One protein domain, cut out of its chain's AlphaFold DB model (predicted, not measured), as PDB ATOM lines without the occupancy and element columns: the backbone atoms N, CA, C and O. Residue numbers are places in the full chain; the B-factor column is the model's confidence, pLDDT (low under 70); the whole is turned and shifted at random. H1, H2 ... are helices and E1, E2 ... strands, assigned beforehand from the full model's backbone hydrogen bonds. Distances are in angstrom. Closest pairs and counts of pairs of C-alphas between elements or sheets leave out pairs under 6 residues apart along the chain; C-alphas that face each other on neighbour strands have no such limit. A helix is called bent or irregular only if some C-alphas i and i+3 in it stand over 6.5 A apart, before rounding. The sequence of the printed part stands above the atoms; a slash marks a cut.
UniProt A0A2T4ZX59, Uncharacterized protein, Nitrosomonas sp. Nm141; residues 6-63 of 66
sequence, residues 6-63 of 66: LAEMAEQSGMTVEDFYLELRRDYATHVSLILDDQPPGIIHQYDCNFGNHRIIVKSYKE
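This is residues 6 to 63 of the 66 residues of an uncharacterized protein of Nitrosomonas sp. Nm141 (UniProt A0A2T4ZX59). A long helix, H2, lies slantwise over one face of a two-stranded hairpin, E1 and E2, whose other face is bare. The short helix H1 sits at one end of this rod, near the beginning of H2 and the turn of the hairpin, while residues 37 to 43 fold the chain back at the other end. The printed part has 58 residues, with two named helices and two named strands in the order H1, H2, E1, E2; the sheet, in the order E1 - E2, is antiparallel, and the class is mixed, helices and strands. The whole is only just loose, close to compact, with a radius of gyration of the C-alphas of 12.8 A, and spans 38 by 16 by 14 A.

E1, residues 44 to 51, and E2, residues 54 to 61, are antiparallel neighbours and form a hairpin, with 157 degrees between their directions. The C-alphas of Asp 48 and Ile 57 face each other at 4.5 A. N 47 and O 58 are within hydrogen-bond range at 2.9 A, as are N 60 and O 45 at 2.8 A. H2, residues 17 to 36, has its centre 10.7 A from that of E1; their closest C-alphas are those of Leu 36 and His 45, 7.2 A apart. The closest C-alphas of H2 and E2 are those of Leu 36 and Ser 60, at 7.9 A. H1, residues 6 to 12, touches H2, which meets it with residues 17 to 20 alone; the closest C-alphas are those of Ala 10 and Val 17, at 5.1 A. Their lines are only just about perpendicular, at 70.4 degrees. The closest C-alphas of H1 and E2 are those of Met 9 and His 54, at 7.1 A. H1 and E1 are only just apart, 8.5 A at the closest. In H1 and H2 every O i to N i+4 pair is within hydrogen-bond range.

E1 is 22.1 A long from first to last C-alpha and begins at C-alpha 44, (145.308, 143.429, 131.301). E2 is 22.8 A long and ends at C-alpha 61, (149.018, 146.133, 130.610). H2 is 26.4 A long; it is neither bent nor irregular, but only just: C-alphas 33 and 36 are 6.4 A apart. H1 is 9.9 A long and begins at C-alpha 6, (152.818, 153.636, 151.296).

The outline is a rod, and the two C-alphas farthest apart are those of Gly 14 and Pro 40, at 37.7 A. The printed part has no cut. The links from H1 to H2 and from E1 to E2 are tight, the link from H2 to E1 is short, and no link is long. The mean pLDDT of the printed part is 85.6, and no printed residue is under 70.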
ATOM      1  N   LEU A   6     151.667 154.518 151.425       79.44
ATOM      2  CA  LEU A   6     152.818 153.636 151.296       79.44
ATOM      3  C   LEU A   6     153.754 153.705 152.513       79.44
ATOM      4  O   LEU A   6     154.276 152.679 152.935       79.44
ATOM      5  N   ALA A   7     153.929 154.890 153.105       86.06
ATOM      6  CA  ALA A   7     154.708 155.052 154.329       86.06
ATOM      7  C   ALA A   7     154.022 154.389 155.534       86.06
ATOM      8  O   ALA A   7     154.691 153.719 156.315       86.06
ATOM      9  N   GLU A   8     152.691 154.496 155.633       88.50
ATOM     10  CA  GLU A   8     151.908 153.777 156.653       88.50
ATOM     11  C   GLU A   8     152.055 152.254 156.511       88.50
ATOM     12  O   GLU A   8     152.192 151.548 157.507       88.50
ATOM     13  N   MET A   9     152.044 151.740 155.276       87.25
ATOM     14  CA  MET A   9     152.193 150.305 155.010       87.25
ATOM     15  C   MET A   9     153.595 149.800 155.355       87.25
ATOM     16  O   MET A   9     153.731 148.730 155.944       87.25
ATOM     17  N   ALA A  10     154.634 150.575 155.037       87.75
ATOM     18  CA  ALA A  10     156.005 150.240 155.405       87.75
ATOM     19  C   ALA A  10     156.165 150.139 156.930       87.75
ATOM     20  O   ALA A  10     156.642 149.120 157.431       87.75
ATOM     21  N   GLU A  11     155.661 151.134 157.668       88.75
ATOM     22  CA  GLU A  11     155.687 151.150 159.135       88.75
ATOM     23  C   GLU A  11     154.945 149.945 159.736       88.75
ATOM     24  O   GLU A  11     155.489 149.244 160.589       88.75
ATOM     25  N   GLN A  12     153.737 149.635 159.247       88.50
ATOM     26  CA  GLN A  12     152.945 148.480 159.704       88.50
ATOM     27  C   GLN A  12     153.586 147.126 159.376       88.50
ATOM     28  O   GLN A  12     153.310 146.130 160.047       88.50
ATOM     29  N   SER A  13     154.443 147.091 158.358       83.88
ATOM     30  CA  SER A  13     155.202 145.905 157.954       83.88
ATOM     31  C   SER A  13     156.523 145.759 158.716       83.88
ATOM     32  O   SER A  13     157.233 144.778 158.508       83.88
ATOM     33  N   GLY A  14     156.871 146.717 159.585       88.44
ATOM     34  CA  GLY A  14     158.157 146.748 160.287       88.44
ATOM     35  C   GLY A  14     159.347 147.071 159.377       88.44
ATOM     36  O   GLY A  14     160.480 146.745 159.723       88.44
ATOM     37  N   MET A  15     159.099 147.683 158.217       87.19
ATOM     38  CA  MET A  15     160.109 148.034 157.218       87.19
ATOM     39  C   MET A  15     160.314 149.546 157.160       87.19
ATOM     40  O   MET A  15     159.420 150.334 157.474       87.19
ATOM     41  N   THR A  16     161.485 149.971 156.690       90.81
ATOM     42  CA  THR A  16     161.636 151.357 156.243       90.81
ATOM     43  C   THR A  16     160.844 151.565 154.947       90.81
ATOM     44  O   THR A  16     160.603 150.626 154.186       90.81
ATOM     45  N   VAL A  17     160.439 152.807 154.661       89.00
ATOM     46  CA  VAL A  17     159.741 153.139 153.402       89.00
ATOM     47  C   VAL A  17     160.591 152.776 152.181       89.00
ATOM     48  O   VAL A  17     160.056 152.346 151.162       89.00
ATOM     49  N   GLU A  18     161.911 152.934 152.288       90.38
ATOM     50  CA  GLU A  18     162.856 152.618 151.219       90.38
ATOM     51  C   GLU A  18     162.940 151.110 150.960       90.38
ATOM     52  O   GLU A  18     162.811 150.688 149.809       90.38
ATOM     53  N   ASP A  19     163.061 150.300 152.014       88.88
ATOM     54  CA  ASP A  19     163.099 148.838 151.899       88.88
ATOM     55  C   ASP A  19     161.792 148.295 151.326       88.88
ATOM     56  O   ASP A  19     161.805 147.517 150.373       88.88
ATOM     57  N   PHE A  20     160.654 148.780 151.832       87.88
ATOM     58  CA  PHE A  20     159.338 148.392 151.330       87.88
ATOM     59  C   PHE A  20     159.202 148.689 149.830       87.88
ATOM     60  O   PHE A  20     158.691 147.886 149.049       87.88
ATOM     61  N   TYR A  21     159.699 149.849 149.399       86.44
ATOM     62  CA  TYR A  21     159.662 150.254 148.000       86.44
ATOM     63  C   TYR A  21     160.615 149.433 147.116       86.44
ATOM     64  O   TYR A  21     160.281 149.114 145.970       86.44
ATOM     65  N   LEU A  22     161.786 149.061 147.636       89.50
ATOM     66  CA  LEU A  22     162.728 148.163 146.967       89.50
ATOM     67  C   LEU A  22     162.141 146.765 146.778       89.50
ATOM     68  O   LEU A  22     162.259 146.209 145.684       89.50
ATOM     69  N   GLU A  23     161.495 146.207 147.799       87.44
ATOM     70  CA  GLU A  23     160.854 144.897 147.690       87.44
ATOM     71  C   GLU A  23     159.692 144.917 146.693       87.44
ATOM     72  O   GLU A  23     159.645 144.062 145.805       87.44
ATOM     73  N   LEU A  24     158.837 145.944 146.741       85.38
ATOM     74  CA  LEU A  24     157.748 146.125 145.776       85.38
ATOM     75  C   LEU A  24     158.266 146.165 144.330       85.38
ATOM     76  O   LEU A  24     157.704 145.537 143.432       85.38
ATOM     77  N   ARG A  25     159.364 146.892 144.089       85.75
ATOM     78  CA  ARG A  25     159.993 146.967 142.763       85.75
ATOM     79  C   ARG A  25     160.567 145.631 142.310       85.75
ATOM     80  O   ARG A  25     160.472 145.319 141.125       85.75
ATOM     81  N   ARG A  26     161.175 144.861 143.215       87.81
ATOM     82  CA  ARG A  26     161.738 143.536 142.903       87.81
ATOM     83  C   ARG A  26     160.647 142.537 142.535       87.81
ATOM     84  O   ARG A  26     160.797 141.830 141.540       87.81
ATOM     85  N   ASP A  27     159.558 142.515 143.294       86.31
ATOM     86  CA  ASP A  27     158.397 141.667 143.013       86.31
ATOM     87  C   ASP A  27     157.755 142.046 141.675       86.31
ATOM     88  O   ASP A  27     157.581 141.194 140.807       86.31
ATOM     89  N   TYR A  28     157.548 143.345 141.435       83.94
ATOM     90  CA  TYR A  28     157.036 143.832 140.157       83.94
ATOM     91  C   TYR A  28     157.934 143.458 138.972       83.94
ATOM     92  O   TYR A  28     157.436 142.979 137.957       83.94
ATOM     93  N   ALA A  29     159.252 143.645 139.085       85.00
ATOM     94  CA  ALA A  29     160.186 143.279 138.021       85.00
ATOM     95  C   ALA A  29     160.153 141.769 137.735       85.00
ATOM     96  O   ALA A  29     160.098 141.362 136.578       85.00
ATOM     97  N   THR A  30     160.115 140.951 138.789       85.75
ATOM     98  CA  THR A  30     159.994 139.490 138.679       85.75
ATOM     99  C   THR A  30     158.692 139.101 137.988       85.75
ATOM    100  O   THR A  30     158.692 138.272 137.080       85.75
ATOM    101  N   HIS A  31     157.584 139.736 138.371       83.12
ATOM    102  CA  HIS A  31     156.281 139.517 137.763       83.12
ATOM    103  C   HIS A  31     156.274 139.853 136.266       83.12
ATOM    104  O   HIS A  31     155.788 139.065 135.452       83.12
ATOM    105  N   VAL A  32     156.839 141.002 135.892       81.62
ATOM    106  CA  VAL A  32     156.945 141.409 134.487       81.62
ATOM    107  C   VAL A  32     157.738 140.372 133.690       81.62
ATOM    108  O   VAL A  32     157.220 139.858 132.700       81.62
ATOM    109  N   SER A  33     158.932 140.003 134.160       81.56
ATOM    110  CA  SER A  33     159.821 139.080 133.442       81.56
ATOM    111  C   SER A  33     159.306 137.644 133.346       81.56
ATOM    112  O   SER A  33     159.644 136.953 132.393       81.56
ATOM    113  N   LEU A  34     158.538 137.161 134.329       81.31
ATOM    114  CA  LEU A  34     158.099 135.758 134.370       81.31
ATOM    115  C   LEU A  34     156.669 135.535 133.885       81.31
ATOM    116  O   LEU A  34     156.325 134.410 133.541       81.31
ATOM    117  N   ILE A  35     155.811 136.556 133.934       82.38
ATOM    118  CA  ILE A  35     154.376 136.383 133.673       82.38
ATOM    119  C   ILE A  35     153.922 137.283 132.536       82.38
ATOM    120  O   ILE A  35     153.303 136.795 131.589       82.38
ATOM    121  N   LEU A  36     154.217 138.584 132.615       81.62
ATOM    122  CA  LEU A  36     153.739 139.549 131.622       81.62
ATOM    123  C   LEU A  36     154.433 139.378 130.264       81.62
ATOM    124  O   LEU A  36     153.807 139.577 129.222       81.62
ATOM    125  N   ASP A  37     155.701 138.975 130.244       83.81
ATOM    126  CA  ASP A  37     156.421 138.736 128.991       83.81
ATOM    127  C   ASP A  37     155.851 137.554 128.193       83.81
ATOM    128  O   ASP A  37     155.747 137.656 126.967       83.81
ATOM    129  N   ASP A  38     155.344 136.522 128.868       85.38
ATOM    130  CA  ASP A  38     154.681 135.369 128.240       85.38
ATOM    131  C   ASP A  38     153.228 135.654 127.823       85.38
ATOM    132  O   ASP A  38     152.614 134.895 127.070       85.38
ATOM    133  N   GLN A  39     152.658 136.766 128.292       85.12
ATOM    134  CA  GLN A  39     151.314 137.183 127.921       85.12
ATOM    135  C   GLN A  39     151.280 137.795 126.505       85.12
ATOM    136  O   GLN A  39     152.167 138.582 126.135       85.12
ATOM    137  N   PRO A  40     150.227 137.506 125.711       86.25
ATOM    138  CA  PRO A  40     149.933 138.253 124.493       86.25
ATOM    139  C   PRO A  40     149.872 139.774 124.731       86.25
ATOM    140  O   PRO A  40     149.498 140.218 125.818       86.25
ATOM    141  N   PRO A  41     150.209 140.608 123.735       88.25
ATOM    142  CA  PRO A  41     149.932 142.039 123.821       88.25
ATOM    143  C   PRO A  41     148.415 142.294 123.857       88.25
ATOM    144  O   PRO A  41     147.629 141.532 123.293       88.25
ATOM    145  N   GLY A  42     148.002 143.386 124.497       86.38
ATOM    146  CA  GLY A  42     146.605 143.824 124.548       86.38
ATOM    147  C   GLY A  42     145.769 143.223 125.682       86.38
ATOM    148  O   GLY A  42     144.569 143.486 125.743       86.38
ATOM    149  N   ILE A  43     146.369 142.454 126.599       85.00
ATOM    150  CA  ILE A  43     145.680 141.965 127.802       85.00
ATOM    151  C   ILE A  43     146.095 142.718 129.067       85.00
ATOM    152  O   ILE A  43     147.251 143.096 129.256       85.00
ATOM    153  N   ILE A  44     145.107 142.927 129.942       86.50
ATOM    154  CA  ILE A  44     145.308 143.429 131.301       86.50
ATOM    155  C   ILE A  44     145.573 142.225 132.194       86.50
ATOM    156  O   ILE A  44     144.724 141.342 132.322       86.50
ATOM    157  N   HIS A  45     146.732 142.217 132.835       85.38
ATOM    158  CA  HIS A  45     147.088 141.218 133.822       85.38
ATOM    159  C   HIS A  45     146.970 141.817 135.225       85.38
ATOM    160  O   HIS A  45     147.461 142.916 135.491       85.38
ATOM    161  N   GLN A  46     146.310 141.099 136.129       88.56
ATOM    162  CA  GLN A  46     146.247 141.455 137.540       88.56
ATOM    163  C   GLN A  46     146.974 140.388 138.342       88.56
ATOM    164  O   GLN A  46     146.638 139.209 138.235       88.56
ATOM    165  N   TYR A  47     147.912 140.824 139.174       85.69
ATOM    166  CA  TYR A  47     148.549 139.970 140.155       85.69
ATOM    167  C   TYR A  47     148.364 140.544 141.551       85.69
ATOM    168  O   TYR A  47     148.365 141.757 141.767       85.69
ATOM    169  N   ASP A  48     148.198 139.635 142.498       89.12
ATOM    170  CA  ASP A  48     147.990 139.955 143.894       89.12
ATOM    171  C   ASP A  48     149.208 139.451 144.667       89.12
ATOM    172  O   ASP A  48     149.535 138.264 144.613       89.12
ATOM    173  N   CYS A  49     149.870 140.342 145.393       84.81
ATOM    174  CA  CYS A  49     151.026 140.032 146.223       84.81
ATOM    175  C   CYS A  49     150.789 140.484 147.664       84.81
ATOM    176  O   CYS A  49     149.968 141.361 147.943       84.81
ATOM    177  N   ASN A  50     151.489 139.848 148.601       84.88
ATOM    178  CA  ASN A  50     151.409 140.190 150.015       84.88
ATOM    179  C   ASN A  50     152.737 140.804 150.460       84.88
ATOM    180  O   ASN A  50     153.782 140.181 150.294       84.88
ATOM    181  N   PHE A  51     152.673 141.989 151.058       79.12
ATOM    182  CA  PHE A  51     153.810 142.686 151.657       79.12
ATOM    183  C   PHE A  51     153.498 142.988 153.116       79.12
ATOM    184  O   PHE A  51     152.580 143.754 153.417       79.12
ATOM    185  N   GLY A  52     154.225 142.340 154.028       77.94
ATOM    186  CA  GLY A  52     153.874 142.351 155.446       77.94
ATOM    187  C   GLY A  52     152.434 141.869 155.658       77.94
ATOM    188  O   GLY A  52     152.062 140.783 155.218       77.94
ATOM    189  N   ASN A  53     151.608 142.705 156.289       82.00
ATOM    190  CA  ASN A  53     150.185 142.431 156.535       82.00
ATOM    191  C   ASN A  53     149.251 143.047 155.479       82.00
ATOM    192  O   ASN A  53     148.042 143.160 155.694       82.00
ATOM    193  N   HIS A  54     149.799 143.465 154.340       82.50
ATOM    194  CA  HIS A  54     149.049 144.125 153.284       82.50
ATOM    195  C   HIS A  54     148.940 143.260 152.039       82.50
ATOM    196  O   HIS A  54     149.940 142.770 151.524       82.50
ATOM    197  N   ARG A  55     147.722 143.164 151.499       86.88
ATOM    198  CA  ARG A  55     147.495 142.678 150.138       86.88
ATOM    199  C   ARG A  55     147.612 143.848 149.173       86.88
ATOM    200  O   ARG A  55     146.866 144.823 149.289       86.88
ATOM    201  N   ILE A  56     148.522 143.734 148.223       84.94
ATOM    202  CA  ILE A  56     148.721 144.691 147.144       84.94
ATOM    203  C   ILE A  56     148.229 144.042 145.856       84.94
ATOM    204  O   ILE A  56     148.571 142.908 145.539       84.94
ATOM    205  N   ILE A  57     147.379 144.765 145.133       87.69
ATOM    206  CA  ILE A  57     146.864 144.340 143.835       87.69
ATOM    207  C   ILE A  57     147.527 145.215 142.789       87.69
ATOM    208  O   ILE A  57     147.329 146.433 142.777       87.69
ATOM    209  N   VAL A  58     148.287 144.595 141.899       84.06
ATOM    210  CA  VAL A  58     148.983 145.289 140.828       84.06
ATOM    211  C   VAL A  58     148.362 144.897 139.500       84.06
ATOM    212  O   VAL A  58     148.221 143.725 139.158       84.06
ATOM    213  N   LYS A  59     147.969 145.919 138.742       87.00
ATOM    214  CA  LYS A  59     147.422 145.774 137.395       87.00
ATOM    215  C   LYS A  59     148.459 146.261 136.400       87.00
ATOM    216  O   LYS A  59     148.963 147.373 136.532       87.00
ATOM    217  N   SER A  60     148.758 145.430 135.418       84.12
ATOM    218  CA  SER A  60     149.707 145.711 134.349       84.12
ATOM    219  C   SER A  60     149.046 145.486 132.991       84.12
ATOM    220  O   SER A  60     148.097 144.711 132.862       84.12
ATOM    221  N   TYR A  61     149.508 146.217 131.981       83.94
ATOM    222  CA  TYR A  61     149.018 146.133 130.610       83.94
ATOM    223  C   TYR A  61     150.219 146.125 129.672       83.94
ATOM    224  O   TYR A  61     151.083 146.997 129.771       83.94
ATOM    225  N   LYS A  62     150.280 145.129 128.788       84.19
ATOM    226  CA  LYS A  62     151.326 145.018 127.772       84.19
ATOM    227  C   LYS A  62     150.799 145.565 126.456       84.19
ATOM    228  O   LYS A  62     149.903 144.977 125.855       84.19
ATOM    229  N   GLU A  63     151.379 146.666 126.003       85.06
ATOM    230  CA  GLU A  63     151.080 147.268 124.706       85.06
ATOM    231  C   GLU A  63     152.253 147.073 123.749       85.06
ATOM    232  O   GLU A  63     153.413 147.208 124.144       85.06
TER     233      GLU A  63